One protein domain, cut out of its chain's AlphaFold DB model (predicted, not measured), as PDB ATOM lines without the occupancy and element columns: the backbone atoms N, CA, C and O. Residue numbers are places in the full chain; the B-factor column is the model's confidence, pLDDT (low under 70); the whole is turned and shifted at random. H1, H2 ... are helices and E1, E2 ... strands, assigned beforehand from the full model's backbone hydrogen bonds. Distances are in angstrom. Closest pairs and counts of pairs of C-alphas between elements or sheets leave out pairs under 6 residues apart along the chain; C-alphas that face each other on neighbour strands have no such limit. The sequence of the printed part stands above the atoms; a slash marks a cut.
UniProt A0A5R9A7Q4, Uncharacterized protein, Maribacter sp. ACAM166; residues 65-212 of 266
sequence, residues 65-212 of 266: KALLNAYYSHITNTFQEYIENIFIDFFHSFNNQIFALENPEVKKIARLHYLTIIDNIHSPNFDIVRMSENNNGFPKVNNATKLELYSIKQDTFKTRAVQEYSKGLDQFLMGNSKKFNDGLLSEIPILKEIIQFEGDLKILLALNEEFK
ATOM      1  N   LYS A  65      54.202 -29.422  16.710       91.50
ATOM      2  CA  LYS A  65      52.897 -30.006  16.334       91.50
ATOM      3  C   LYS A  65      52.159 -29.182  15.268       91.50
ATOM      4  O   LYS A  65      51.519 -29.746  14.387       91.50
ATOM      5  N   ALA A  66      52.270 -27.855  15.326       91.44
ATOM      6  CA  ALA A  66      51.656 -26.966  14.342       91.44
ATOM      7  C   ALA A  66      52.237 -27.155  12.928       91.44
ATOM      8  O   ALA A  66      51.475 -27.171  11.964       91.44
ATOM      9  N   LEU A  67      53.554 -27.364  12.813       94.06
ATOM     10  CA  LEU A  67      54.223 -27.640  11.542       94.06
ATOM     11  C   LEU A  67      53.814 -29.008  10.993       94.06
ATOM     12  O   LEU A  67      53.457 -29.100   9.823       94.06
ATOM     13  N   LEU A  68      53.797 -30.043  11.843       94.19
ATOM     14  CA  LEU A  68      53.330 -31.382  11.460       94.19
ATOM     15  C   LEU A  68      51.911 -31.334  10.887       94.19
ATOM     16  O   LEU A  68      51.659 -31.839   9.798       94.19
ATOM     17  N   ASN A  69      50.995 -30.667  11.597       93.88
ATOM     18  CA  ASN A  69      49.615 -30.505  11.151       93.88
ATOM     19  C   ASN A  69      49.522 -29.737   9.826       93.88
ATOM     20  O   ASN A  69      48.754 -30.134   8.953       93.88
ATOM     21  N   ALA A  70      50.281 -28.648   9.668       94.06
ATOM     22  CA  ALA A  70      50.257 -27.840   8.452       94.06
ATOM     23  C   ALA A  70      50.815 -28.597   7.241       94.06
ATOM     24  O   ALA A  70      50.217 -28.547   6.167       94.06
ATOM     25  N   TYR A  71      51.921 -29.322   7.419       95.56
ATOM     26  CA  TYR A  71      52.532 -30.117   6.359       95.56
ATOM     27  C   TYR A  71      51.639 -31.289   5.948       95.56
ATOM     28  O   TYR A  71      51.353 -31.463   4.766       95.56
ATOM     29  N   TYR A  72      51.114 -32.032   6.921       95.44
ATOM     30  CA  TYR A  72      50.174 -33.114   6.656       95.44
ATOM     31  C   TYR A  72      48.910 -32.616   5.956       95.44
ATOM     32  O   TYR A  72      48.506 -33.172   4.942       95.44
ATOM     33  N   SER A  73      48.341 -31.501   6.428       94.38
ATOM     34  CA  SER A  73      47.195 -30.870   5.766       94.38
ATOM     35  C   SER A  73      47.528 -30.451   4.338       94.38
ATOM     36  O   SER A  73      46.664 -30.485   3.472       94.38
ATOM     37  N   HIS A  74      48.751 -30.001   4.063       94.69
ATOM     38  CA  HIS A  74      49.150 -29.683   2.697       94.69
ATOM     39  C   HIS A  74      49.159 -30.930   1.816       94.69
ATOM     40  O   HIS A  74      48.580 -30.885   0.741       94.69
ATOM     41  N   ILE A  75      49.743 -32.034   2.289       94.69
ATOM     42  CA  ILE A  75      49.741 -33.315   1.573       94.69
ATOM     43  C   ILE A  75      48.306 -33.754   1.266       94.69
ATOM     44  O   ILE A  75      47.979 -33.983   0.104       94.69
ATOM     45  N   THR A  76      47.437 -33.821   2.277       94.88
ATOM     46  CA  THR A  76      46.065 -34.315   2.089       94.88
ATOM     47  C   THR A  76      45.229 -33.404   1.197       94.88
ATOM     48  O   THR A  76      44.460 -33.902   0.387       94.88
ATOM     49  N   ASN A  77      45.416 -32.079   1.269       94.12
ATOM     50  CA  ASN A  77      44.746 -31.146   0.356       94.12
ATOM     51  C   ASN A  77      45.282 -31.249  -1.080       94.12
ATOM     52  O   ASN A  77      44.509 -31.119  -2.024       94.12
ATOM     53  N   THR A  78      46.592 -31.438  -1.265       93.44
ATOM     54  CA  THR A  78      47.185 -31.552  -2.604       93.44
ATOM     55  C   THR A  78      46.711 -32.815  -3.316       93.44
ATOM     56  O   THR A  78      46.428 -32.763  -4.506       93.44
ATOM     57  N   PHE A  79      46.571 -33.927  -2.592       94.88
ATOM     58  CA  PHE A  79      46.124 -35.209  -3.148       94.88
ATOM     59  C   PHE A  79      44.656 -35.525  -2.834       94.88
ATOM     60  O   PHE A  79      44.264 -36.691  -2.796       94.88
ATOM     61  N   GLN A  80      43.838 -34.495  -2.601       95.25
ATOM     62  CA  GLN A  80      42.451 -34.665  -2.173       95.25
ATOM     63  C   GLN A  80      41.611 -35.450  -3.189       95.25
ATOM     64  O   GLN A  80      40.792 -36.265  -2.780       95.25
ATOM     65  N   GLU A  81      41.856 -35.269  -4.486       95.06
ATOM     66  CA  GLU A  81      41.157 -36.003  -5.547       95.06
ATOM     67  C   GLU A  81      41.343 -37.524  -5.418       95.06
ATOM     68  O   GLU A  81      40.380 -38.277  -5.508       95.06
ATOM     69  N   TYR A  82      42.552 -37.994  -5.096       95.56
ATOM     70  CA  TYR A  82      42.810 -39.423  -4.882       95.56
ATOM     71  C   TYR A  82      42.083 -39.966  -3.651       95.56
ATOM     72  O   TYR A  82      41.535 -41.066  -3.690       95.56
ATOM     73  N   ILE A  83      42.060 -39.187  -2.567       94.25
ATOM     74  CA  ILE A  83      41.324 -39.532  -1.343       94.25
ATOM     75  C   ILE A  83      39.817 -39.610  -1.642       94.25
ATOM     76  O   ILE A  83      39.121 -40.500  -1.154       94.25
ATOM     77  N   GLU A  84      39.301 -38.682  -2.449       95.31
ATOM     78  CA  GLU A  84      37.900 -38.654  -2.865       95.31
ATOM     79  C   GLU A  84      37.541 -39.813  -3.788       95.31
ATOM     80  O   GLU A  84      36.489 -40.414  -3.588       95.31
ATOM     81  N   ASN A  85      38.416 -40.188  -4.717       96.56
ATOM     82  CA  ASN A  85      38.189 -41.330  -5.600       96.56
ATOM     83  C   ASN A  85      38.059 -42.638  -4.809       96.56
ATOM     84  O   ASN A  85      37.105 -43.372  -5.034       96.56
ATOM     85  N   ILE A  86      38.911 -42.876  -3.802       94.81
ATOM     86  CA  ILE A  86      38.782 -44.048  -2.910       94.81
ATOM     87  C   ILE A  86      37.398 -44.089  -2.247       94.81
ATOM     88  O   ILE A  86      36.749 -45.134  -2.197       94.81
ATOM     89  N   PHE A  87      36.932 -42.941  -1.753       94.56
ATOM     90  CA  PHE A  87      35.618 -42.821  -1.129       94.56
ATOM     91  C   PHE A  87      34.480 -43.083  -2.127       94.56
ATOM     92  O   PHE A  87      33.550 -43.830  -1.822       94.56
ATOM     93  N   ILE A  88      34.548 -42.483  -3.318       96.12
ATOM     94  CA  ILE A  88      33.538 -42.626  -4.374       96.12
ATOM     95  C   ILE A  88      33.467 -44.077  -4.855       96.12
ATOM     96  O   ILE A  88      32.374 -44.635  -4.918       96.12
ATOM     97  N   ASP A  89      34.610 -44.704  -5.132       97.25
ATOM     98  CA  ASP A  89      34.695 -46.084  -5.618       97.25
ATOM     99  C   ASP A  89      34.106 -47.074  -4.608       97.25
ATOM    100  O   ASP A  89      33.352 -47.987  -4.979       97.25
ATOM    101  N   PHE A  90      34.393 -46.862  -3.319       97.19
ATOM    102  CA  PHE A  90      33.798 -47.643  -2.243       97.19
ATOM    103  C   PHE A  90      32.277 -47.493  -2.229       97.19
ATOM    104  O   PHE A  90      31.571 -48.496  -2.315       97.19
ATOM    105  N   PHE A  91      31.755 -46.264  -2.150       96.75
ATOM    106  CA  PHE A  91      30.311 -46.051  -2.014       96.75
ATOM    107  C   PHE A  91      29.537 -46.422  -3.275       96.75
ATOM    108  O   PHE A  91      28.420 -46.918  -3.169       96.75
ATOM    109  N   HIS A  92      30.123 -46.276  -4.461       97.12
ATOM    110  CA  HIS A  92      29.539 -46.802  -5.690       97.12
ATOM    111  C   HIS A  92      29.363 -48.327  -5.609       97.12
ATOM    112  O   HIS A  92      28.275 -48.849  -5.857       97.12
ATOM    113  N   SER A  93      30.410 -49.046  -5.195       96.69
ATOM    114  CA  SER A  93      30.374 -50.507  -5.051       96.69
ATOM    115  C   SER A  93      29.422 -50.956  -3.938       96.69
ATOM    116  O   SER A  93      28.627 -51.874  -4.131       96.69
ATOM    117  N   PHE A  94      29.461 -50.274  -2.794       96.81
ATOM    118  CA  PHE A  94      28.595 -50.528  -1.650       96.81
ATOM    119  C   PHE A  94      27.119 -50.310  -2.001       96.81
ATOM    120  O   PHE A  94      26.310 -51.201  -1.760       96.81
ATOM    121  N   ASN A  95      26.770 -49.193  -2.647       96.19
ATOM    122  CA  ASN A  95      25.395 -48.878  -3.048       96.19
ATOM    123  C   ASN A  95      24.820 -49.917  -4.016       96.19
ATOM    124  O   ASN A  95      23.665 -50.315  -3.877       96.19
ATOM    125  N   ASN A  96      25.634 -50.401  -4.957       96.12
ATOM    126  CA  ASN A  96      25.237 -51.486  -5.852       96.12
ATOM    127  C   ASN A  96      25.002 -52.800  -5.091       96.12
ATOM    128  O   ASN A  96      24.089 -53.548  -5.428       96.12
ATOM    129  N   GLN A  97      25.796 -53.073  -4.052       95.81
ATOM    130  CA  GLN A  97      25.652 -54.271  -3.226       95.81
ATOM    131  C   GLN A  97      24.395 -54.241  -2.349       95.81
ATOM    132  O   GLN A  97      23.790 -55.287  -2.122       95.81
ATOM    133  N   ILE A  98      24.015 -53.068  -1.836       95.44
ATOM    134  CA  ILE A  98      22.872 -52.923  -0.924       95.44
ATOM    135  C   ILE A  98      21.548 -52.628  -1.636       95.44
ATOM    136  O   ILE A  98      20.513 -52.479  -0.983       95.44
ATOM    137  N   PHE A  99      21.569 -52.517  -2.965       94.88
ATOM    138  CA  PHE A  99      20.387 -52.204  -3.753       94.88
ATOM    139  C   PHE A  99      19.268 -53.223  -3.505       94.88
ATOM    140  O   PHE A  99      19.482 -54.431  -3.577       94.88
ATOM    141  N   ALA A 100      18.061 -52.715  -3.239       94.25
ATOM    142  CA  ALA A 100      16.860 -53.500  -2.946       94.25
ATOM    143  C   ALA A 100      16.937 -54.409  -1.699       94.25
ATOM    144  O   ALA A 100      16.088 -55.285  -1.542       94.25
ATOM    145  N   LEU A 101      17.902 -54.188  -0.799       95.75
ATOM    146  CA  LEU A 101      17.959 -54.871   0.494       95.75
ATOM    147  C   LEU A 101      17.204 -54.102   1.579       95.75
ATOM    148  O   LEU A 101      17.072 -52.877   1.536       95.75
ATOM    149  N   GLU A 102      16.751 -54.823   2.601       94.44
ATOM    150  CA  GLU A 102      16.124 -54.207   3.768       94.44
ATOM    151  C   GLU A 102      17.167 -53.635   4.741       94.44
ATOM    152  O   GLU A 102      18.268 -54.168   4.899       94.44
ATOM    153  N   ASN A 103      16.798 -52.587   5.486       92.38
ATOM    154  CA  ASN A 103      17.691 -51.892   6.428       92.38
ATOM    155  C   ASN A 103      18.504 -52.812   7.375       92.38
ATOM    156  O   ASN A 103      19.687 -52.528   7.598       92.38
ATOM    157  N   PRO A 104      17.953 -53.905   7.950       95.00
ATOM    158  CA  PRO A 104      18.741 -54.815   8.784       95.00
ATOM    159  C   PRO A 104      19.867 -55.527   8.020       95.00
ATOM    160  O   PRO A 104      20.928 -55.788   8.592       95.00
ATOM    161  N   GLU A 105      19.655 -55.849   6.747       95.12
ATOM    162  CA  GLU A 105      20.645 -56.488   5.877       95.12
ATOM    163  C   GLU A 105      21.704 -55.485   5.430       95.12
ATOM    164  O   GLU A 105      22.899 -55.768   5.546       95.12
ATOM    165  N   VAL A 106      21.280 -54.274   5.054       96.00
ATOM    166  CA  VAL A 106      22.181 -53.149   4.758       96.00
ATOM    167  C   VAL A 106      23.133 -52.907   5.929       96.00
ATOM    168  O   VAL A 106      24.350 -52.876   5.745       96.00
ATOM    169  N   LYS A 107      22.612 -52.838   7.164       95.38
ATOM    170  CA  LYS A 107      23.435 -52.636   8.368       95.38
ATOM    171  C   LYS A 107      24.437 -53.772   8.597       95.38
ATOM    172  O   LYS A 107      25.551 -53.517   9.058       95.38
ATOM    173  N   LYS A 108      24.076 -55.023   8.288       95.12
ATOM    174  CA  LYS A 108      25.005 -56.167   8.375       95.12
ATOM    175  C   LYS A 108      26.137 -56.041   7.358       95.12
ATOM    176  O   LYS A 108      27.291 -56.230   7.733       95.12
ATOM    177  N   ILE A 109      25.824 -55.691   6.112       94.88
ATOM    178  CA  ILE A 109      26.822 -55.504   5.048       94.88
ATOM    179  C   ILE A 109      27.740 -54.323   5.375       94.88
ATOM    180  O   ILE A 109      28.961 -54.463   5.318       94.88
ATOM    181  N   ALA A 110      27.176 -53.195   5.814       95.06
ATOM    182  CA  ALA A 110      27.937 -52.041   6.282       95.06
ATOM    183  C   ALA A 110      28.905 -52.421   7.409       95.06
ATOM    184  O   ALA A 110      30.073 -52.042   7.376       95.06
ATOM    185  N   ARG A 111      28.457 -53.237   8.372       93.56
ATOM    186  CA  ARG A 111      29.312 -53.730   9.459       93.56
ATOM    187  C   ARG A 111      30.458 -54.609   8.952       93.56
ATOM    188  O   ARG A 111      31.555 -54.519   9.491       93.56
ATOM    189  N   LEU A 112      30.223 -55.456   7.948       94.31
ATOM    190  CA  LEU A 112      31.274 -56.295   7.358       94.31
ATOM    191  C   LEU A 112      32.357 -55.447   6.688       94.31
ATOM    192  O   LEU A 112      33.541 -55.666   6.948       94.31
ATOM    193  N   HIS A 113      31.967 -54.452   5.890       94.50
ATOM    194  CA  HIS A 113      32.914 -53.505   5.292       94.50
ATOM    195  C   HIS A 113      33.663 -52.705   6.354       94.50
ATOM    196  O   HIS A 113      34.886 -52.616   6.303       94.50
ATOM    197  N   TYR A 114      32.947 -52.200   7.358       92.56
ATOM    198  CA  TYR A 114      33.524 -51.452   8.471       92.56
ATOM    199  C   TYR A 114      34.618 -52.254   9.199       92.56
ATOM    200  O   TYR A 114      35.724 -51.754   9.391       92.56
ATOM    201  N   LEU A 115      34.353 -53.525   9.526       89.62
ATOM    202  CA  LEU A 115      35.350 -54.416  10.137       89.62
ATOM    203  C   LEU A 115      36.509 -54.730   9.188       89.62
ATOM    204  O   LEU A 115      37.660 -54.677   9.600       89.62
ATOM    205  N   THR A 116      36.226 -54.991   7.911       90.50
ATOM    206  CA  THR A 116      37.262 -55.307   6.913       90.50
ATOM    207  C   THR A 116      38.253 -54.158   6.743       90.50
ATOM    208  O   THR A 116      39.458 -54.387   6.659       90.50
ATOM    209  N   ILE A 117      37.761 -52.917   6.716       88.88
ATOM    210  CA  ILE A 117      38.609 -51.725   6.640       88.88
ATOM    211  C   ILE A 117      39.390 -51.562   7.948       88.88
ATOM    212  O   ILE A 117      40.596 -51.338   7.921       88.88
ATOM    213  N   ILE A 118      38.743 -51.731   9.104       84.12
ATOM    214  CA  ILE A 118      39.425 -51.633  10.399       84.12
ATOM    215  C   ILE A 118      40.526 -52.671  10.559       84.12
ATOM    216  O   ILE A 118      41.531 -52.329  11.166       84.12
ATOM    217  N   ASP A 119      40.370 -53.881  10.034       80.19
ATOM    218  CA  ASP A 119      41.325 -54.984  10.196       80.19
ATOM    219  C   ASP A 119      42.390 -55.032   9.078       80.19
ATOM    220  O   ASP A 119      43.199 -55.960   9.019       80.19
ATOM    221  N   ASN A 120      42.418 -54.044   8.175       78.00
ATOM    222  CA  ASN A 120      43.361 -54.011   7.056       78.00
ATOM    223  C   ASN A 120      44.815 -53.709   7.500       78.00
ATOM    224  O   ASN A 120      45.097 -53.413   8.658       78.00
ATOM    225  N   ILE A 121      45.781 -53.742   6.570       61.09
ATOM    226  CA  ILE A 121      47.205 -53.457   6.872       61.09
ATOM    227  C   ILE A 121      47.438 -52.035   7.426       61.09
ATOM    228  O   ILE A 121      48.440 -51.750   8.087       61.09
ATOM    229  N   HIS A 122      46.490 -51.133   7.180       63.50
ATOM    230  CA  HIS A 122      46.468 -49.780   7.710       63.50
ATOM    231  C   HIS A 122      45.730 -49.692   9.057       63.50
ATOM    232  O   HIS A 122      45.660 -48.601   9.623       63.50
ATOM    233  N   SER A 123      45.374 -50.815   9.680       60.59
ATOM    234  CA  SER A 123      44.923 -50.893  11.069       60.59
ATOM    235  C   SER A 123      46.028 -50.555  12.080       60.59
ATOM    236  O   SER A 123      47.219 -50.786  11.834       60.59
ATOM    237  N   PRO A 124      45.693 -49.961  13.231       63.34
ATOM    238  CA  PRO A 124      46.578 -49.902  14.389       63.34
ATOM    239  C   PRO A 124      46.876 -51.312  14.943       63.34
ATOM    240  O   PRO A 124      45.982 -51.991  15.431       63.34
ATOM    241  N   ASN A 125      48.147 -51.738  14.947       67.06
ATOM    242  CA  ASN A 125      48.581 -53.039  15.500       67.06
ATOM    243  C   ASN A 125      48.680 -53.051  17.041       67.06
ATOM    244  O   ASN A 125      49.483 -53.785  17.619       67.06
ATOM    245  N   PHE A 126      47.944 -52.175  17.714       67.94
ATOM    246  CA  PHE A 126      47.962 -52.030  19.161       67.94
ATOM    247  C   PHE A 126      46.549 -51.740  19.658       67.94
ATOM    248  O   PHE A 126      45.805 -51.000  19.021       67.94
ATOM    249  N   ASP A 127      46.215 -52.276  20.828       71.19
ATOM    250  CA  ASP A 127      44.994 -51.930  21.541       71.19
ATOM    251  C   ASP A 127      45.337 -51.059  22.751       71.19
ATOM    252  O   ASP A 127      46.358 -51.243  23.419       71.19
ATOM    253  N   ILE A 128      44.470 -50.091  23.037       77.50
ATOM    254  CA  ILE A 128      44.560 -49.265  24.239       77.50
ATOM    255  C   ILE A 128      43.449 -49.697  25.178       77.50
ATOM    256  O   ILE A 128      42.282 -49.725  24.799       77.50
ATOM    257  N   VAL A 129      43.816 -49.993  26.418       80.00
ATOM    258  CA  VAL A 129      42.880 -50.377  27.471       80.00
ATOM    259  C   VAL A 129      42.759 -49.229  28.467       80.00
ATOM    260  O   VAL A 129      43.761 -48.669  28.914       80.00
ATOM    261  N   ARG A 130      41.527 -48.864  28.817       77.50
ATOM    262  CA  ARG A 130      41.195 -47.799  29.766       77.50
ATOM    263  C   ARG A 130      40.424 -48.372  30.945       77.50
ATOM    264  O   ARG A 130      39.479 -49.131  30.762       77.50
ATOM    265  N   MET A 131      40.786 -47.944  32.150       77.50
ATOM    266  CA  MET A 131      39.937 -48.099  33.329       77.50
ATOM    267  C   MET A 131      39.061 -46.857  33.488       77.50
ATOM    268  O   MET A 131      39.549 -45.728  33.485       77.50
ATOM    269  N   SER A 132      37.765 -47.078  33.642       77.19
ATOM    270  CA  SER A 132      36.766 -46.074  34.006       77.19
ATOM    271  C   SER A 132      35.909 -46.633  35.130       77.19
ATOM    272  O   SER A 132      35.653 -47.829  35.133       77.19
ATOM    273  N   GLU A 133      35.416 -45.816  36.045       79.62
ATOM    274  CA  GLU A 133      34.413 -46.271  37.012       79.62
ATOM    275  C   GLU A 133      33.034 -46.314  36.346       79.62
ATOM    276  O   GLU A 133      32.694 -45.442  35.542       79.62
ATOM    277  N   ASN A 134      32.247 -47.351  36.630       76.50
ATOM    278  CA  ASN A 134      30.834 -47.363  36.264       76.50
ATOM    279  C   ASN A 134      30.021 -46.469  37.221       76.50
ATOM    280  O   ASN A 134      30.542 -45.971  38.217       76.50
ATOM    281  N   ASN A 135      28.723 -46.298  36.950       79.56
ATOM    282  CA  ASN A 135      27.832 -45.461  37.771       79.56
ATOM    283  C   ASN A 135      27.743 -45.892  39.251       79.56
ATOM    284  O   ASN A 135      27.251 -45.126  40.072       79.56
ATOM    285  N   ASN A 136      28.225 -47.091  39.587       82.06
ATOM    286  CA  ASN A 136      28.230 -47.655  40.935       82.06
ATOM    287  C   ASN A 136      29.635 -47.633  41.576       82.06
ATOM    288  O   ASN A 136      29.837 -48.265  42.607       82.06
ATOM    289  N   GLY A 137      30.617 -46.963  40.960       76.31
ATOM    290  CA  GLY A 137      31.989 -46.859  41.468       76.31
ATOM    291  C   GLY A 137      32.871 -48.090  41.224       76.31
ATOM    292  O   GLY A 137      34.024 -48.102  41.644       76.31
ATOM    293  N   PHE A 138      32.384 -49.127  40.529       78.50
ATOM    294  CA  PHE A 138      33.213 -50.290  40.209       78.50
ATOM    295  C   PHE A 138      34.111 -50.015  39.000       78.50
ATOM    296  O   PHE A 138      33.642 -49.459  37.998       78.50
ATOM    297  N   PRO A 139      35.378 -50.464  39.034       81.25
ATOM    298  CA  PRO A 139      36.272 -50.341  37.898       81.25
ATOM    299  C   PRO A 139      35.747 -51.169  36.722       81.25
ATOM    300  O   PRO A 139      35.551 -52.379  36.803       81.25
ATOM    301  N   LYS A 140      35.544 -50.493  35.598       81.12
ATOM    302  CA  LYS A 140      35.209 -51.054  34.296       81.12
ATOM    303  C   LYS A 140      36.403 -50.877  33.372       81.12
ATOM    304  O   LYS A 140      36.915 -49.771  33.197       81.12
ATOM    305  N   VAL A 141      36.819 -51.975  32.762       80.44
ATOM    306  CA  VAL A 141      37.861 -51.983  31.740       80.44
ATOM    307  C   VAL A 141      37.187 -51.873  30.376       80.44
ATOM    308  O   VAL A 141      36.325 -52.684  30.049       80.44
ATOM    309  N   ASN A 142      37.557 -50.861  29.595       78.81
ATOM    310  CA  ASN A 142      37.078 -50.661  28.231       78.81
ATOM    311  C   ASN A 142      38.268 -50.576  27.278       78.81
ATOM    312  O   ASN A 142      39.265 -49.920  27.583       78.81
ATOM    313  N   ASN A 143      38.139 -51.180  26.102       80.69
ATOM    314  CA  ASN A 143      39.082 -50.944  25.015       80.69
ATOM    315  C   ASN A 143      38.774 -49.594  24.359       80.69
ATOM    316  O   ASN A 143      37.616 -49.169  24.308       80.69
ATOM    317  N   ALA A 144      39.807 -48.922  23.857       79.44
ATOM    318  CA  ALA A 144      39.644 -47.793  22.958       79.44
ATOM    319  C   ALA A 144      38.840 -48.228  21.729       79.44
ATOM    320  O   ALA A 144      38.963 -49.358  21.248       79.44
ATOM    321  N   THR A 145      38.008 -47.318  21.237       83.00
ATOM    322  CA  THR A 145      37.228 -47.556  20.026       83.00
ATOM    323  C   THR A 145      38.166 -47.616  18.820       83.00
ATOM    324  O   THR A 145      39.288 -47.100  18.858       83.00
ATOM    325  N   LYS A 146      37.748 -48.257  17.730       84.81
ATOM    326  CA  LYS A 146      38.622 -48.402  16.562       84.81
ATOM    327  C   LYS A 146      38.851 -47.046  15.899       84.81
ATOM    328  O   LYS A 146      39.983 -46.750  15.516       84.81
ATOM    329  N   LEU A 147      37.845 -46.168  15.899       85.19
ATOM    330  CA  LEU A 147      38.001 -44.775  15.462       85.19
ATOM    331  C   LEU A 147      39.013 -43.985  16.309       85.19
ATOM    332  O   LEU A 147      39.769 -43.172  15.770       85.19
ATOM    333  N   GLU A 148      39.104 -44.252  17.614       83.38
ATOM    334  CA  GLU A 148      40.129 -43.640  18.468       83.38
ATOM    335  C   GLU A 148      41.538 -44.088  18.072       83.38
ATOM    336  O   GLU A 148      42.441 -43.260  17.922       83.38
ATOM    337  N   LEU A 149      41.728 -45.389  17.849       84.31
ATOM    338  CA  LEU A 149      43.018 -45.921  17.417       84.31
ATOM    339  C   LEU A 149      43.425 -45.351  16.043       84.31
ATOM    340  O   LEU A 149      44.597 -45.030  15.831       84.31
ATOM    341  N   TYR A 150      42.464 -45.145  15.135       85.69
ATOM    342  CA  TYR A 150      42.689 -44.461  13.857       85.69
ATOM    343  C   TYR A 150      43.118 -42.999  14.047       85.69
ATOM    344  O   TYR A 150      44.051 -42.553  13.381       85.69
ATOM    345  N   SER A 151      42.536 -42.261  14.998       84.69
ATOM    346  CA  SER A 151      42.982 -40.892  15.317       84.69
ATOM    347  C   SER A 151      44.452 -40.848  15.762       84.69
ATOM    348  O   SER A 151      45.231 -40.010  15.299       84.69
ATOM    349  N   ILE A 152      44.878 -41.806  16.588       84.75
ATOM    350  CA  ILE A 152      46.279 -41.932  17.022       84.75
ATOM    351  C   ILE A 152      47.190 -42.294  15.843       84.75
ATOM    352  O   ILE A 152      48.302 -41.767  15.708       84.75
ATOM    353  N   LYS A 153      46.726 -43.177  14.956       87.50
ATOM    354  CA  LYS A 153      47.471 -43.540  13.749       87.50
ATOM    355  C   LYS A 153      47.618 -42.358  12.792       87.50
ATOM    356  O   LYS A 153      48.711 -42.164  12.261       87.50
ATOM    357  N   GLN A 154      46.602 -41.509  12.652       89.62
ATOM    358  CA  GLN A 154      46.705 -40.260  11.893       89.62
ATOM    359  C   GLN A 154      47.813 -39.353  12.455       89.62
ATOM    360  O   GLN A 154      48.642 -38.839  11.704       89.62
ATOM    361  N   ASP A 155      47.897 -39.196  13.779       89.56
ATOM    362  CA  ASP A 155      48.985 -38.441  14.421       89.56
ATOM    363  C   ASP A 155      50.370 -39.070  14.173       89.56
ATOM    364  O   ASP A 155      51.373 -38.363  14.005       89.56
ATOM    365  N   THR A 156      50.428 -40.397  14.065       89.88
ATOM    366  CA  THR A 156      51.646 -41.122  13.680       89.88
ATOM    367  C   THR A 156      52.029 -40.827  12.230       89.88
ATOM    368  O   THR A 156      53.192 -40.519  11.964       89.88
ATOM    369  N   PHE A 157      51.068 -40.825  11.302       93.06
ATOM    370  CA  PHE A 157      51.302 -40.477   9.899       93.06
ATOM    371  C   PHE A 157      51.826 -39.052   9.721       93.06
ATOM    372  O   PHE A 157      52.739 -38.842   8.926       93.06
ATOM    373  N   LYS A 158      51.350 -38.082  10.513       94.31
ATOM    374  CA  LYS A 158      51.903 -36.713  10.511       94.31
ATOM    375  C   LYS A 158      53.401 -36.701  10.804       94.31
ATOM    376  O   LYS A 158      54.159 -35.977  10.163       94.31
ATOM    377  N   THR A 159      53.829 -37.511  11.769       92.56
ATOM    378  CA  THR A 159      55.243 -37.632  12.151       92.56
ATOM    379  C   THR A 159      56.043 -38.387  11.090       92.56
ATOM    380  O   THR A 159      57.097 -37.906  10.667       92.56
ATOM    381  N   ARG A 160      55.522 -39.527  10.616       93.81
ATOM    382  CA  ARG A 160      56.151 -40.349   9.571       93.81
ATOM    383  C   ARG A 160      56.330 -39.582   8.266       93.81
ATOM    384  O   ARG A 160      57.393 -39.675   7.671       93.81
ATOM    385  N   ALA A 161      55.366 -38.748   7.871       94.50
ATOM    386  CA  ALA A 161      55.463 -37.915   6.671       94.50
ATOM    387  C   ALA A 161      56.737 -37.053   6.662       94.50
ATOM    388  O   ALA A 161      57.411 -36.953   5.643       94.50
ATOM    389  N   VAL A 162      57.107 -36.464   7.803       93.38
ATOM    390  CA  VAL A 162      58.340 -35.668   7.917       93.38
ATOM    391  C   VAL A 162      59.592 -36.545   7.958       93.38
ATOM    392  O   VAL A 162      60.620 -36.170   7.398       93.38
ATOM    393  N   GLN A 163      59.528 -37.691   8.632       91.56
ATOM    394  CA  GLN A 163      60.682 -38.577   8.813       91.56
ATOM    395  C   GLN A 163      61.053 -39.316   7.525       91.56
ATOM    396  O   GLN A 163      62.224 -39.366   7.158       91.56
ATOM    397  N   GLU A 164      60.055 -39.856   6.832       93.62
ATOM    398  CA  GLU A 164      60.223 -40.680   5.633       93.62
ATOM    399  C   GLU A 164      60.273 -39.835   4.356       93.62
ATOM    400  O   GLU A 164      60.877 -40.253   3.370       93.62
ATOM    401  N   TYR A 165      59.719 -38.615   4.373       93.38
ATOM    402  CA  TYR A 165      59.773 -37.684   3.244       93.38
ATOM    403  C   TYR A 165      60.267 -36.283   3.644       93.38
ATOM    404  O   TYR A 165      59.668 -35.250   3.342       93.38
ATOM    405  N   SER A 166      61.439 -36.235   4.279       91.12
ATOM    406  CA  SER A 166      62.083 -34.992   4.740       91.12
ATOM    407  C   SER A 166      62.330 -33.967   3.625       91.12
ATOM    408  O   SER A 166      62.106 -32.773   3.819       91.12
ATOM    409  N   LYS A 167      62.701 -34.417   2.418       92.00
ATOM    410  CA  LYS A 167      62.830 -33.542   1.238       92.00
ATOM    411  C   LYS A 167      61.509 -32.859   0.877       92.00
ATOM    412  O   LYS A 167      61.519 -31.728   0.399       92.00
ATOM    413  N   GLY A 168      60.383 -33.528   1.108       92.69
ATOM    414  CA  GLY A 168      59.061 -32.949   0.925       92.69
ATOM    415  C   GLY A 168      58.798 -31.808   1.896       92.69
ATOM    416  O   GLY A 168      58.292 -30.769   1.480       92.69
ATOM    417  N   LEU A 169      59.194 -31.958   3.162       94.75
ATOM    418  CA  LEU A 169      59.098 -30.874   4.140       94.75
ATOM    419  C   LEU A 169      59.914 -29.651   3.693       94.75
ATOM    420  O   LEU A 169      59.402 -28.535   3.754       94.75
ATOM    421  N   ASP A 170      61.128 -29.851   3.172       94.12
ATOM    422  CA  ASP A 170      61.942 -28.756   2.627       94.12
ATOM    423  C   ASP A 170      61.207 -28.035   1.483       94.12
ATOM    424  O   ASP A 170      61.073 -26.812   1.499       94.12
ATOM    425  N   GLN A 171      60.666 -28.779   0.508       94.31
ATOM    426  CA  GLN A 171      59.918 -28.182  -0.610       94.31
ATOM    427  C   GLN A 171      58.659 -27.442  -0.144       94.31
ATOM    428  O   GLN A 171      58.333 -26.380  -0.679       94.31
ATOM    429  N   PHE A 172      57.968 -27.966   0.869       95.19
ATOM    430  CA  PHE A 172      56.821 -27.314   1.494       95.19
ATOM    431  C   PHE A 172      57.214 -25.984   2.153       95.19
ATOM    432  O   PHE A 172      56.586 -24.953   1.896       95.19
ATOM    433  N   LEU A 173      58.288 -25.980   2.947       94.81
ATOM    434  CA  LEU A 173      58.806 -24.777   3.604       94.81
ATOM    435  C   LEU A 173      59.330 -23.750   2.595       94.81
ATOM    436  O   LEU A 173      59.164 -22.555   2.812       94.81
ATOM    437  N   MET A 174      59.884 -24.188   1.464       93.62
ATOM    438  CA  MET A 174      60.281 -23.310   0.353       93.62
ATOM    439  C   MET A 174      59.092 -22.832  -0.498       93.62
ATOM    440  O   MET A 174      59.236 -21.922  -1.314       93.62
ATOM    441  N   GLY A 175      57.901 -23.410  -0.317       92.06
ATOM    442  CA  GLY A 175      56.692 -23.025  -1.045       92.06
ATOM    443  C   GLY A 175      56.648 -23.550  -2.483       92.06
ATOM    444  O   GLY A 175      56.028 -22.933  -3.352       92.06
ATOM    445  N   ASN A 176      57.322 -24.665  -2.761       91.44
ATOM    446  CA  ASN A 176      57.423 -25.240  -4.095       91.44
ATOM    447  C   ASN A 176      56.303 -26.257  -4.361       91.44
ATOM    448  O   ASN A 176      56.510 -27.468  -4.288       91.44
ATOM    449  N   SER A 177      55.110 -25.766  -4.702       87.56
ATOM    450  CA  SER A 177      53.944 -26.624  -4.973       87.56
ATOM    451  C   SER A 177      54.148 -27.569  -6.159       87.56
ATOM    452  O   SER A 177      53.650 -28.687  -6.134       87.56
ATOM    453  N   LYS A 178      54.933 -27.174  -7.171       88.50
ATOM    454  CA  LYS A 178      55.173 -27.981  -8.385       88.50
ATOM    455  C   LYS A 178      55.850 -29.328  -8.102       88.50
ATOM    456  O   LYS A 178      55.810 -30.224  -8.944       88.50
ATOM    457  N   LYS A 179      56.502 -29.464  -6.944       89.25
ATOM    458  CA  LYS A 179      57.138 -30.711  -6.501       89.25
ATOM    459  C   LYS A 179      56.165 -31.703  -5.862       89.25
ATOM    460  O   LYS A 179      56.555 -32.842  -5.645       89.25
ATOM    461  N   PHE A 180      54.924 -31.297  -5.601       90.50
ATOM    462  CA  PHE A 180      53.850 -32.176  -5.152       90.50
ATOM    463  C   PHE A 180      52.910 -32.428  -6.330       90.50
ATOM    464  O   PHE A 180      51.929 -31.718  -6.518       90.50
ATOM    465  N   ASN A 181      53.280 -33.392  -7.168       89.50
ATOM    466  CA  ASN A 181      52.510 -33.812  -8.335       89.50
ATOM    467  C   ASN A 181      52.219 -35.314  -8.265       89.50
ATOM    468  O   ASN A 181      52.754 -36.016  -7.406       89.50
ATOM    469  N   ASP A 182      51.399 -35.795  -9.190       86.69
ATOM    470  CA  ASP A 182      50.906 -37.174  -9.226       86.69
ATOM    471  C   ASP A 182      52.017 -38.225  -9.309       86.69
ATOM    472  O   ASP A 182      51.939 -39.270  -8.663       86.69
ATOM    473  N   GLY A 183      53.098 -37.927 -10.040       87.69
ATOM    474  CA  GLY A 183      54.242 -38.833 -10.179       87.69
ATOM    475  C   GLY A 183      54.875 -39.192  -8.833       87.69
ATOM    476  O   GLY A 183      55.320 -40.323  -8.630       87.69
ATOM    477  N   LEU A 184      54.807 -38.273  -7.866       88.69
ATOM    478  CA  LEU A 184      55.354 -38.445  -6.525       88.69
ATOM    479  C   LEU A 184      54.709 -39.608  -5.752       88.69
ATOM    480  O   LEU A 184      55.365 -40.220  -4.909       88.69
ATOM    481  N   LEU A 185      53.445 -39.942  -6.037       88.56
ATOM    482  CA  LEU A 185      52.731 -41.030  -5.357       88.56
ATOM    483  C   LEU A 185      53.315 -42.408  -5.667       88.56
ATOM    484  O   LEU A 185      53.213 -43.322  -4.849       88.56
ATOM    485  N   SER A 186      53.939 -42.551  -6.838       86.75
ATOM    486  CA  SER A 186      54.641 -43.777  -7.223       86.75
ATOM    487  C   SER A 186      56.039 -43.877  -6.606       86.75
ATOM    488  O   SER A 186      56.533 -44.978  -6.377       86.75
ATOM    489  N   GLU A 187      56.658 -42.736  -6.292       90.25
ATOM    490  CA  GLU A 187      58.036 -42.654  -5.803       90.25
ATOM    491  C   GLU A 187      58.137 -42.696  -4.275       90.25
ATOM    492  O   GLU A 187      59.137 -43.170  -3.736       90.25
ATOM    493  N   ILE A 188      57.126 -42.181  -3.568       93.75
ATOM    494  CA  ILE A 188      57.164 -41.968  -2.118       93.75
ATOM    495  C   ILE A 188      56.076 -42.815  -1.429       93.75
ATOM    496  O   ILE A 188      54.928 -42.371  -1.320       93.75
ATOM    497  N   PRO A 189      56.421 -44.008  -0.897       93.19
ATOM    498  CA  PRO A 189      55.450 -44.949  -0.327       93.19
ATOM    499  C   PRO A 189      54.574 -44.360   0.782       93.19
ATOM    500  O   PRO A 189      53.362 -44.574   0.786       93.19
ATOM    501  N   ILE A 190      55.157 -43.546   1.671       94.50
ATOM    502  CA  ILE A 190      54.426 -42.926   2.784       94.50
ATOM    503  C   ILE A 190      53.262 -42.043   2.307       94.50
ATOM    504  O   ILE A 190      52.248 -41.953   2.991       94.50
ATOM    505  N   LEU A 191      53.356 -41.420   1.127       95.00
ATOM    506  CA  LEU A 191      52.256 -40.609   0.593       95.00
ATOM    507  C   LEU A 191      51.087 -41.479   0.141       95.00
ATOM    508  O   LEU A 191      49.939 -41.139   0.414       95.00
ATOM    509  N   LYS A 192      51.377 -42.622  -0.489       93.56
ATOM    510  CA  LYS A 192      50.357 -43.601  -0.871       93.56
ATOM    511  C   LYS A 192      49.651 -44.172   0.359       93.56
ATOM    512  O   LYS A 192      48.427 -44.255   0.362       93.56
ATOM    513  N   GLU A 193      50.405 -44.506   1.408       93.44
ATOM    514  CA  GLU A 193      49.835 -44.961   2.683       93.44
ATOM    515  C   GLU A 193      48.919 -43.902   3.309       93.44
ATOM    516  O   GLU A 193      47.824 -44.235   3.749       93.44
ATOM    517  N   ILE A 194      49.336 -42.630   3.321       94.56
ATOM    518  CA  ILE A 194      48.530 -41.520   3.856       94.56
ATOM    519  C   ILE A 194      47.229 -41.354   3.073       94.56
ATOM    520  O   ILE A 194      46.170 -41.216   3.676       94.56
ATOM    521  N   ILE A 195      47.293 -41.374   1.741       94.62
ATOM    522  CA  ILE A 195      46.109 -41.218   0.885       94.62
ATOM    523  C   ILE A 195      45.133 -42.369   1.102       94.62
ATOM    524  O   ILE A 195      43.944 -42.120   1.295       94.62
ATOM    525  N   GLN A 196      45.633 -43.609   1.124       93.56
ATOM    526  CA  GLN A 196      44.794 -44.773   1.393       93.56
ATOM    527  C   GLN A 196      44.160 -44.683   2.782       93.56
ATOM    528  O   GLN A 196      42.954 -44.854   2.916       93.56
ATOM    529  N   PHE A 197      44.958 -44.353   3.799       93.19
ATOM    530  CA  PHE A 197      44.488 -44.209   5.170       93.19
ATOM    531  C   PHE A 197      43.403 -43.132   5.317       93.19
ATOM    532  O   PHE A 197      42.400 -43.370   5.982       93.19
ATOM    533  N   GLU A 198      43.576 -41.953   4.715       94.06
ATOM    534  CA  GLU A 198      42.575 -40.880   4.783       94.06
ATOM    535  C   GLU A 198      41.295 -41.236   4.015       94.06
ATOM    536  O   GLU A 198      40.199 -40.890   4.461       94.06
ATOM    537  N   GLY A 199      41.411 -41.963   2.896       93.88
ATOM    538  CA  GLY A 199      40.262 -42.509   2.168       93.88
ATOM    539  C   GLY A 199      39.475 -43.508   3.020       93.88
ATOM    540  O   GLY A 199      38.273 -43.333   3.228       93.88
ATOM    541  N   ASP A 200      40.172 -44.494   3.588       93.06
ATOM    542  CA  ASP A 200      39.614 -45.505   4.494       93.06
ATOM    543  C   ASP A 200      38.954 -44.850   5.719       93.06
ATOM    544  O   ASP A 200      37.815 -45.167   6.066       93.06
ATOM    545  N   LEU A 201      39.626 -43.881   6.352       92.06
ATOM    546  CA  LEU A 201      39.092 -43.142   7.496       92.06
ATOM    547  C   LEU A 201      37.804 -42.397   7.129       92.06
ATOM    548  O   LEU A 201      36.838 -42.429   7.890       92.06
ATOM    549  N   LYS A 202      37.759 -41.748   5.962       93.56
ATOM    550  CA  LYS A 202      36.560 -41.044   5.490       93.56
ATOM    551  C   LYS A 202      35.381 -42.005   5.299       93.56
ATOM    552  O   LYS A 202      34.261 -41.663   5.676       93.56
ATOM    553  N   ILE A 203      35.631 -43.206   4.773       94.38
ATOM    554  CA  ILE A 203      34.619 -44.265   4.637       94.38
ATOM    555  C   ILE A 203      34.126 -44.725   6.013       94.38
ATOM    556  O   ILE A 203      32.918 -44.761   6.248       94.38
ATOM    557  N   LEU A 204      35.039 -45.032   6.941       93.00
ATOM    558  CA  LEU A 204      34.692 -45.461   8.300       93.00
ATOM    559  C   LEU A 204      33.828 -44.425   9.019       93.00
ATOM    560  O   LEU A 204      32.838 -44.784   9.654       93.00
ATOM    561  N   LEU A 205      34.178 -43.142   8.901       92.19
ATOM    562  CA  LEU A 205      33.409 -42.056   9.499       92.19
ATOM    563  C   LEU A 205      32.001 -41.962   8.908       92.19
ATOM    564  O   LEU A 205      31.050 -41.850   9.677       92.19
ATOM    565  N   ALA A 206      31.854 -42.067   7.585       93.31
ATOM    566  CA  ALA A 206      30.548 -42.035   6.927       93.31
ATOM    567  C   ALA A 206      29.665 -43.232   7.327       93.31
ATOM    568  O   ALA A 206      28.516 -43.050   7.727       93.31
ATOM    569  N   LEU A 207      30.217 -44.451   7.320       93.38
ATOM    570  CA  LEU A 207      29.494 -45.645   7.772       93.38
ATOM    571  C   LEU A 207      29.111 -45.548   9.256       93.38
ATOM    572  O   LEU A 207      28.004 -45.923   9.642       93.38
ATOM    573  N   ASN A 208      30.004 -45.037  10.107       92.50
ATOM    574  CA  ASN A 208      29.692 -44.866  11.521       92.50
ATOM    575  C   ASN A 208      28.656 -43.759  11.756       92.50
ATOM    576  O   ASN A 208      27.837 -43.878  12.666       92.50
ATOM    577  N   GLU A 209      28.658 -42.698  10.947       92.06
ATOM    578  CA  GLU A 209      27.644 -41.647  11.000       92.06
ATOM    579  C   GLU A 209      26.250 -42.199  10.682       92.06
ATOM    580  O   GLU A 209      25.306 -41.882  11.408       92.06
ATOM    581  N   GLU A 210      26.130 -43.058   9.673       93.19
ATOM    582  CA  GLU A 210      24.857 -43.642   9.250       93.19
ATOM    583  C   GLU A 210      24.362 -44.743  10.204       93.19
ATOM    584  O   GLU A 210      23.215 -44.722  10.652       93.19
ATOM    585  N   PHE A 211      25.228 -45.691  10.578       92.94
ATOM    586  CA  PHE A 211      24.813 -46.915  11.281       92.94
ATOM    587  C   PHE A 211      25.103 -46.932  12.787       92.94
ATOM    588  O   PHE A 211      24.619 -47.843  13.477       92.94
ATOM    589  N   LYS A 212      25.857 -45.943  13.290       91.94
ATOM    590  CA  LYS A 212      26.231 -45.765  14.705       91.94
ATOM    591  C   LYS A 212      26.849 -47.033  15.312       91.94
ATOM    592  O   LYS A 212      26.342 -47.569  16.295       91.94
TER     593      LYS A 212
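Overview. This is residues 65 to 212 of the 266 residues of an uncharacterized protein of Maribacter sp. ACAM166 (UniProt A0A5R9A7Q4). A long helix, H7, runs through the middle of a loose, flat assembly, with H4 packed beside it on one side, H2 crossing it on the opposite side, and H3 packed nearer its far end. H1 lies across H4 and H7, and a hairpin of two short strands, E1 and E2, forms an arm reaching away from the helices. The 148 printed residues include seven named helices and two named strands, in the order H1 H2 H3 E1 E2 H4 H5 H6 H7; the class is mostly helix, and the sheet, E1 - E2, is antiparallel. The radius of gyration of the C-alphas is 18.5 A, and the spans are 55 by 47 by 21 A.

Arrangement. Along the printed part come H1 at residues 65 to 78, H2 at 80 to 98, H3 at 103 to 118, E1 at 129 to 133, E2 at 139 to 143, H4 at 146 to 164, H5 at 166 to 174, H6 at 184 to 187 and H7 at 189 to 211. H1 touches H4 with residues 68 to 72 alone, about perpendicular at 88 degrees; the closest C-alphas, of Tyr 72 and Lys 158, are 5.6 A apart. H1 touches H7 with residues 75 to 76 alone, closest at the C-alphas of Thr 76 and Ile 195, 7.0 A. H2, H3 and H7 form an up-and-down bundle, each running against the one before it. The helical hairpin of H2 and H3 only just touches, with 3 pairs of C-alphas within 8 A, closest at Ile 98 and Val 106, 5.7 A. H2 touches H7 with residues 82 to 90 alone, at a steep tilt of 43 degrees, the same way; the C-alphas of Ile 83 and Gly 199 come closest, 4.7 A. H3 touches H7 at a shallow tilt of 25 degrees, opposite ways, closest at the C-alphas of Tyr 114 and Leu 204, 6.1 A. In the hairpin of E1 and E2, N 130 and O 142 are within hydrogen-bond range at 2.8 A, and N 140 and O 132 at 2.7 A. H4 has a kink of 28 degrees near residue 158; it touches H7 at a shallow tilt of 18 degrees, opposite ways, closest at the C-alphas of Ala 161 and Ile 190, 6.4 A. H5 is close to but not clearly touching H1, with the C-alphas of Tyr 71 and Leu 169 closest at 7.0 A. H6 and H7 touch only at the corner, and only just, with 3 pairs of C-alphas within 8 A, closest at Leu 185 and Lys 192, 5.7 A. Every O i to N i+4 pair is within hydrogen-bond range in H1, H2, H3, H5 and H7, and 14 of 15 are in H4; H6 is too short for such a pair.

Along the chain. H1 begins at C-alpha 65, (52.897, -30.006, 16.334), and is 19.8 A long. H2 is 26.8 A, H3 22.1 A, and H4 25.4 A. E1 begins at C-alpha 129, (42.880, -50.377, 27.471). H7, 32.8 A, ends at C-alpha 211, (24.813, -46.915, 11.281).

Size, cuts and confidence. The C-alphas farthest apart, of Asn 136 and Lys 178, are 59.5 A apart. The printed part has no cut and no long link. The mean pLDDT of the printed part is 89.6, with residues 121 to 126, between H3 and E1, under 70.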